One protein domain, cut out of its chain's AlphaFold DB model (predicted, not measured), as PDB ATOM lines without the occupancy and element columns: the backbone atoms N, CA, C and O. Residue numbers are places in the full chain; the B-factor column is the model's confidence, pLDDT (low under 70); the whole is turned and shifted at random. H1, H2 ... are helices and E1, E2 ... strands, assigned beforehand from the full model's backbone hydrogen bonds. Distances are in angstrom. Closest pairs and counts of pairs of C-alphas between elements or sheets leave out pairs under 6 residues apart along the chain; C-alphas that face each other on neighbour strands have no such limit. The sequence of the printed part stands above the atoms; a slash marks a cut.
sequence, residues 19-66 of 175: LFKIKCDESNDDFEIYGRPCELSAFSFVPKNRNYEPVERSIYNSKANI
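What this domain is: This is residues 19 to 66 of the 175 residues of an uncharacterized protein of Brachionus plicatilis (UniProt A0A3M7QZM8). With little regular structure, this is a hairpin of two strands, E1 and E2, from which a long winding stretch, residues 36 to 62, leads away to one short helix, H1. Residues 24 to 29, between the strands, stick out. Of 48 printed residues, 15 are in named elements, in the order E1, E2, H1; the sheet is antiparallel and the class mixed. The whole is loose, with a radius of gyration of the C-alphas of 12.8 A, and spans 36 by 24 by 14 A.

How they stand to each other: E1, residues 19 to 23, and E2, residues 30 to 35, form a hairpin, antiparallel at 153 degrees. N 20 and O 33 are within hydrogen-bond range at 2.9 A. H1, residues 63 to 66, is apart from E1; it is too short for any O i to N i+4 pair.

Where its parts are: E1 begins at C-alpha 19 (63.335, 13.162, 134.029) and measures 12.9 A. E2 measures 16.4 A. H1, 5.0 A, ends at C-alpha 66 (45.237, 18.473, 104.911).

The domain as a whole: The C-alphas farthest apart, of Arg 36 and Ile 66, are 36.5 A apart. The printed part has no cut; the link from E2 to H1 is long. Confidence is under 70 in 19 residues, among them 58 to 66.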
ATOM      1  N   LEU A  19      64.211  12.195 134.677       73.69
ATOM      2  CA  LEU A  19      63.335  13.162 134.029       73.69
ATOM      3  C   LEU A  19      64.140  14.434 133.776       73.69
ATOM      4  O   LEU A  19      64.614  15.065 134.721       73.69
ATOM      5  N   PHE A  20      64.275  14.804 132.510       75.31
ATOM      6  CA  PHE A  20      64.868  16.064 132.088       75.31
ATOM      7  C   PHE A  20      63.758  16.994 131.616       75.31
ATOM      8  O   PHE A  20      62.931  16.605 130.792       75.31
ATOM      9  N   LYS A  21      63.735  18.218 132.150       77.19
ATOM     10  CA  LYS A  21      62.815  19.272 131.718       77.19
ATOM     11  C   LYS A  21      63.596  20.295 130.915       77.19
ATOM     12  O   LYS A  21      64.506  20.921 131.455       77.19
ATOM     13  N   ILE A  22      63.258  20.437 129.640       78.19
ATOM     14  CA  ILE A  22      63.809  21.474 128.773       78.19
ATOM     15  C   ILE A  22      62.765  22.576 128.687       78.19
ATOM     16  O   ILE A  22      61.660  22.350 128.198       78.19
ATOM     17  N   LYS A  23      63.133  23.758 129.177       78.31
ATOM     18  CA  LYS A  23      62.356  24.975 128.970       78.31
ATOM     19  C   LYS A  23      62.806  25.605 127.666       78.31
ATOM     20  O   LYS A  23      64.008  25.726 127.432       78.31
ATOM     21  N   CYS A  24      61.856  25.955 126.815       74.62
ATOM     22  CA  CYS A  24      62.131  26.740 125.627       74.62
ATOM     23  C   CYS A  24      61.841  28.209 125.960       74.62
ATOM     24  O   CYS A  24      60.773  28.513 126.471       74.62
ATOM     25  N   ASP A  25      62.783  29.119 125.714       73.31
ATOM     26  CA  ASP A  25      62.579  30.540 126.049       73.31
ATOM     27  C   ASP A  25      61.622  31.236 125.059       73.31
ATOM     28  O   ASP A  25      60.960  32.214 125.399       73.31
ATOM     29  N   GLU A  26      61.534  30.720 123.829       74.38
ATOM     30  CA  GLU A  26      60.753  31.314 122.733       74.38
ATOM     31  C   GLU A  26      59.328  30.758 122.623       74.38
ATOM     32  O   GLU A  26      58.427  31.426 122.117       74.38
ATOM     33  N   SER A  27      59.112  29.531 123.093       64.06
ATOM     34  CA  SER A  27      57.794  28.900 123.139       64.06
ATOM     35  C   SER A  27      57.484  28.573 124.587       64.06
ATOM     36  O   SER A  27      58.325  28.010 125.271       64.06
ATOM     37  N   ASN A  28      56.293  28.930 125.067       68.25
ATOM     38  CA  ASN A  28      55.877  28.770 126.469       68.25
ATOM     39  C   ASN A  28      55.624  27.289 126.851       68.25
ATOM     40  O   ASN A  28      54.760  26.984 127.671       68.25
ATOM     41  N   ASP A  29      56.338  26.374 126.198       70.38
ATOM     42  CA  ASP A  29      56.156  24.938 126.235       70.38
ATOM     43  C   ASP A  29      57.305  24.286 127.000       70.38
ATOM     44  O   ASP A  29      58.486  24.427 126.665       70.38
ATOM     45  N   ASP A  30      56.931  23.521 128.019       76.19
ATOM     46  CA  ASP A  30      57.849  22.693 128.786       76.19
ATOM     47  C   ASP A  30      57.952  21.308 128.129       76.19
ATOM     48  O   ASP A  30      56.959  20.587 127.996       76.19
ATOM     49  N   PHE A  31      59.166  20.903 127.745       75.31
ATOM     50  CA  PHE A  31      59.417  19.573 127.189       75.31
ATOM     51  C   PHE A  31      59.944  18.629 128.267       75.31
ATOM     52  O   PHE A  31      61.008  18.848 128.851       75.31
ATOM     53  N   GLU A  32      59.215  17.542 128.502       77.19
ATOM     54  CA  GLU A  32      59.605  16.487 129.431       77.19
ATOM     55  C   GLU A  32      60.192  15.290 128.681       77.19
ATOM     56  O   GLU A  32      59.524  14.645 127.871       77.19
ATOM     57  N   ILE A  33      61.453  14.975 128.966       76.38
ATOM     58  CA  ILE A  33      62.177  13.870 128.344       76.38
ATOM     59  C   ILE A  33      62.547  12.842 129.417       76.38
ATOM     60  O   ILE A  33      63.170  13.167 130.429       76.38
ATOM     61  N   TYR A  34      62.182  11.583 129.178       78.06
ATOM     62  CA  TYR A  34      62.399  10.467 130.098       78.06
ATOM     63  C   TYR A  34      63.389   9.473 129.492       78.06
ATOM     64  O   TYR A  34      63.108   8.885 128.449       78.06
ATOM     65  N   GLY A  35      64.520   9.228 130.156       77.31
ATOM     66  CA  GLY A  35      65.471   8.222 129.680       77.31
ATOM     67  C   GLY A  35      66.846   8.322 130.316       77.31
ATOM     68  O   GLY A  35      67.094   9.137 131.207       77.31
ATOM     69  N   ARG A  36      67.758   7.461 129.866       77.62
ATOM     70  CA  ARG A  36      69.185   7.610 130.177       77.62
ATOM     71  C   ARG A  36      69.781   8.685 129.269       77.62
ATOM     72  O   ARG A  36      69.417   8.717 128.101       77.62
ATOM     73  N   PRO A  37      70.752   9.494 129.719       73.00
ATOM     74  CA  PRO A  37      71.365  10.531 128.880       73.00
ATOM     75  C   PRO A  37      71.836  10.041 127.499       73.00
ATOM     76  O   PRO A  37      71.679  10.748 126.509       73.00
ATOM     77  N   CYS A  38      72.353   8.810 127.404       70.38
ATOM     78  CA  CYS A  38      72.764   8.204 126.134       70.38
ATOM     79  C   CYS A  38      71.599   7.902 125.170       70.38
ATOM     80  O   CYS A  38      71.800   7.907 123.960       70.38
ATOM     81  N   GLU A  39      70.388   7.681 125.682       69.12
ATOM     82  CA  GLU A  39      69.162   7.451 124.901       69.12
ATOM     83  C   GLU A  39      68.537   8.771 124.416       69.12
ATOM     84  O   GLU A  39      67.735   8.765 123.488       69.12
ATOM     85  N   LEU A  40      68.907   9.899 125.036       70.56
ATOM     86  CA  LEU A  40      68.366  11.234 124.745       70.56
ATOM     87  C   LEU A  40      69.204  12.024 123.737       70.56
ATOM     88  O   LEU A  40      68.884  13.170 123.426       70.56
ATOM     89  N   SER A  41      70.282  11.428 123.225       76.12
ATOM     90  CA  SER A  41      71.041  12.013 122.123       76.12
ATOM     91  C   SER A  41      70.135  12.196 120.906       76.12
ATOM     92  O   SER A  41      69.373  11.292 120.558       76.12
ATOM     93  N   ALA A  42      70.271  13.328 120.209       70.19
ATOM     94  CA  ALA A  42      69.518  13.631 118.989       70.19
ATOM     95  C   ALA A  42      69.634  12.533 117.911       70.19
ATOM     96  O   ALA A  42      68.746  12.382 117.078       70.19
ATOM     97  N   PHE A  43      70.711  11.742 117.948       73.19
ATOM     98  CA  PHE A  43      70.968  10.648 117.008       73.19
ATOM     99  C   PHE A  43      70.404   9.290 117.443       73.19
ATOM    100  O   PHE A  43      70.392   8.354 116.648       73.19
ATOM    101  N   SER A  44      69.981   9.143 118.699       72.38
ATOM    102  CA  SER A  44      69.549   7.856 119.271       72.38
ATOM    103  C   SER A  44      68.125   7.891 119.819       72.38
ATOM    104  O   SER A  44      67.525   6.838 120.029       72.38
ATOM    105  N   PHE A  45      67.566   9.084 120.015       74.44
ATOM    106  CA  PHE A  45      66.215   9.248 120.516       74.44
ATOM    107  C   PHE A  45      65.181   8.964 119.421       74.44
ATOM    108  O   PHE A  45      64.996   9.746 118.488       74.44
ATOM    109  N   VAL A  46      64.468   7.845 119.562       71.75
ATOM    110  CA  VAL A  46      63.304   7.514 118.734       71.75
ATOM    111  C   VAL A  46      62.044   7.659 119.593       71.75
ATOM    112  O   VAL A  46      61.853   6.872 120.525       71.75
ATOM    113  N   PRO A  47      61.166   8.643 119.319       71.44
ATOM    114  CA  PRO A  47      59.944   8.816 120.091       71.44
ATOM    115  C   PRO A  47      59.006   7.625 119.871       71.44
ATOM    116  O   PRO A  47      58.791   7.193 118.737       71.44
ATOM    117  N   LYS A  48      58.421   7.113 120.961       71.69
ATOM    118  CA  LYS A  48      57.467   5.990 120.908       71.69
ATOM    119  C   LYS A  48      56.204   6.346 120.129       71.69
ATOM    120  O   LYS A  48      55.726   5.542 119.340       71.69
ATOM    121  N   ASN A  49      55.706   7.563 120.334       68.25
ATOM    122  CA  ASN A  49      54.547   8.109 119.645       68.25
ATOM    123  C   ASN A  49      54.971   9.394 118.932       68.25
ATOM    124  O   ASN A  49      55.584  10.264 119.546       68.25
ATOM    125  N   ARG A  50      54.630   9.527 117.647       67.50
ATOM    126  CA  ARG A  50      54.867  10.748 116.848       67.50
ATOM    127  C   ARG A  50      53.684  11.723 116.902       67.50
ATOM    128  O   ARG A  50      53.528  12.566 116.022       67.50
ATOM    129  N   ASN A  51      52.839  11.587 117.920       65.81
ATOM    130  CA  ASN A  51      51.723  12.490 118.158       65.81
ATOM    131  C   ASN A  51      52.286  13.748 118.819       65.81
ATOM    132  O   ASN A  51      52.364  13.838 120.040       65.81
ATOM    133  N   TYR A  52      52.773  14.670 117.991       67.62
ATOM    134  CA  TYR A  52      53.229  15.973 118.446       67.62
ATOM    135  C   TYR A  52      52.004  16.851 118.686       67.62
ATOM    136  O   TYR A  52      51.281  17.184 117.749       67.62
ATOM    137  N   GLU A  53      51.772  17.206 119.943       66.88
ATOM    138  CA  GLU A  53      50.884  18.303 120.309       66.88
ATOM    139  C   GLU A  53      51.748  19.557 120.526       66.88
ATOM    140  O   GLU A  53      52.748  19.489 121.248       66.88
ATOM    141  N   PRO A  54      51.429  20.700 119.894       72.06
ATOM    142  CA  PRO A  54      50.400  20.910 118.873       72.06
ATOM    143  C   PRO A  54      50.750  20.285 117.507       72.06
ATOM    144  O   PRO A  54      51.911  20.225 117.102       72.06
ATOM    145  N   VAL A  55      49.708  19.887 116.764       68.94
ATOM    146  CA  VAL A  55      49.781  19.234 115.437       68.94
ATOM    147  C   VAL A  55      50.633  20.014 114.427       68.94
ATOM    148  O   VAL A  55      51.272  19.428 113.553       68.94
ATOM    149  N   GLU A  56      50.693  21.336 114.581       69.19
ATOM    150  CA  GLU A  56      51.450  22.269 113.740       69.19
ATOM    151  C   GLU A  56      52.968  22.025 113.764       69.19
ATOM    152  O   GLU A  56      53.669  22.436 112.845       69.19
ATOM    153  N   ARG A  57      53.480  21.293 114.762       71.19
ATOM    154  CA  ARG A  57      54.896  20.897 114.850       71.19
ATOM    155  C   ARG A  57      55.249  19.689 113.991       71.19
ATOM    156  O   ARG A  57      56.426  19.432 113.743       71.19
ATOM    157  N   SER A  58      54.255  18.924 113.548       69.44
ATOM    158  CA  SER A  58      54.480  17.787 112.666       69.44
ATOM    159  C   SER A  58      54.517  18.254 111.216       69.44
ATOM    160  O   SER A  58      53.519  18.740 110.688       69.44
ATOM    161  N   ILE A  59      55.643  18.015 110.536       67.25
ATOM    162  CA  ILE A  59      55.766  18.225 109.083       67.25
ATOM    163  C   ILE A  59      54.685  17.432 108.328       67.25
ATOM    164  O   ILE A  59      54.210  17.880 107.290       67.25
ATOM    165  N   TYR A  60      54.277  16.275 108.856       64.25
ATOM    166  CA  TYR A  60      53.350  15.356 108.195       64.25
ATOM    167  C   TYR A  60      51.872  15.651 108.484       64.25
ATOM    168  O   TYR A  60      51.045  15.435 107.608       64.25
ATOM    169  N   ASN A  61      51.540  16.157 109.680       61.44
ATOM    170  CA  ASN A  61      50.147  16.380 110.103       61.44
ATOM    171  C   ASN A  61      49.731  17.857 110.137       61.44
ATOM    172  O   ASN A  61      48.621  18.160 110.567       61.44
ATOM    173  N   SER A  62      50.584  18.791 109.709       65.38
ATOM    174  CA  SER A  62      50.207  20.205 109.652       65.38
ATOM    175  C   SER A  62      48.965  20.413 108.770       65.38
ATOM    176  O   SER A  62      48.820  19.792 107.717       65.38
ATOM    177  N   LYS A  63      48.062  21.311 109.190       62.19
ATOM    178  CA  LYS A  63      46.801  21.609 108.477       62.19
ATOM    179  C   LYS A  63      47.026  22.004 107.009       62.19
ATOM    180  O   LYS A  63      46.246  21.622 106.149       62.19
ATOM    181  N   ALA A  64      48.171  22.623 106.706       62.59
ATOM    182  CA  ALA A  64      48.607  22.949 105.345       62.59
ATOM    183  C   ALA A  64      48.773  21.729 104.409       62.59
ATOM    184  O   ALA A  64      48.782  21.889 103.190       62.59
ATOM    185  N   ASN A  65      48.934  20.515 104.948       56.94
ATOM    186  CA  ASN A  65      48.940  19.279 104.160       56.94
ATOM    187  C   ASN A  65      47.558  18.623 104.051       56.94
ATOM    188  O   ASN A  65      47.372  17.802 103.159       56.94
ATOM    189  N   ILE A  66      46.612  18.986 104.922       55.97
ATOM    190  CA  ILE A  66      45.237  18.473 104.911       55.97
ATOM    191  C   ILE A  66      44.399  19.240 103.874       55.97
ATOM    192  O   ILE A  66      43.643  18.616 103.142       55.97
TER     193      ILE A  66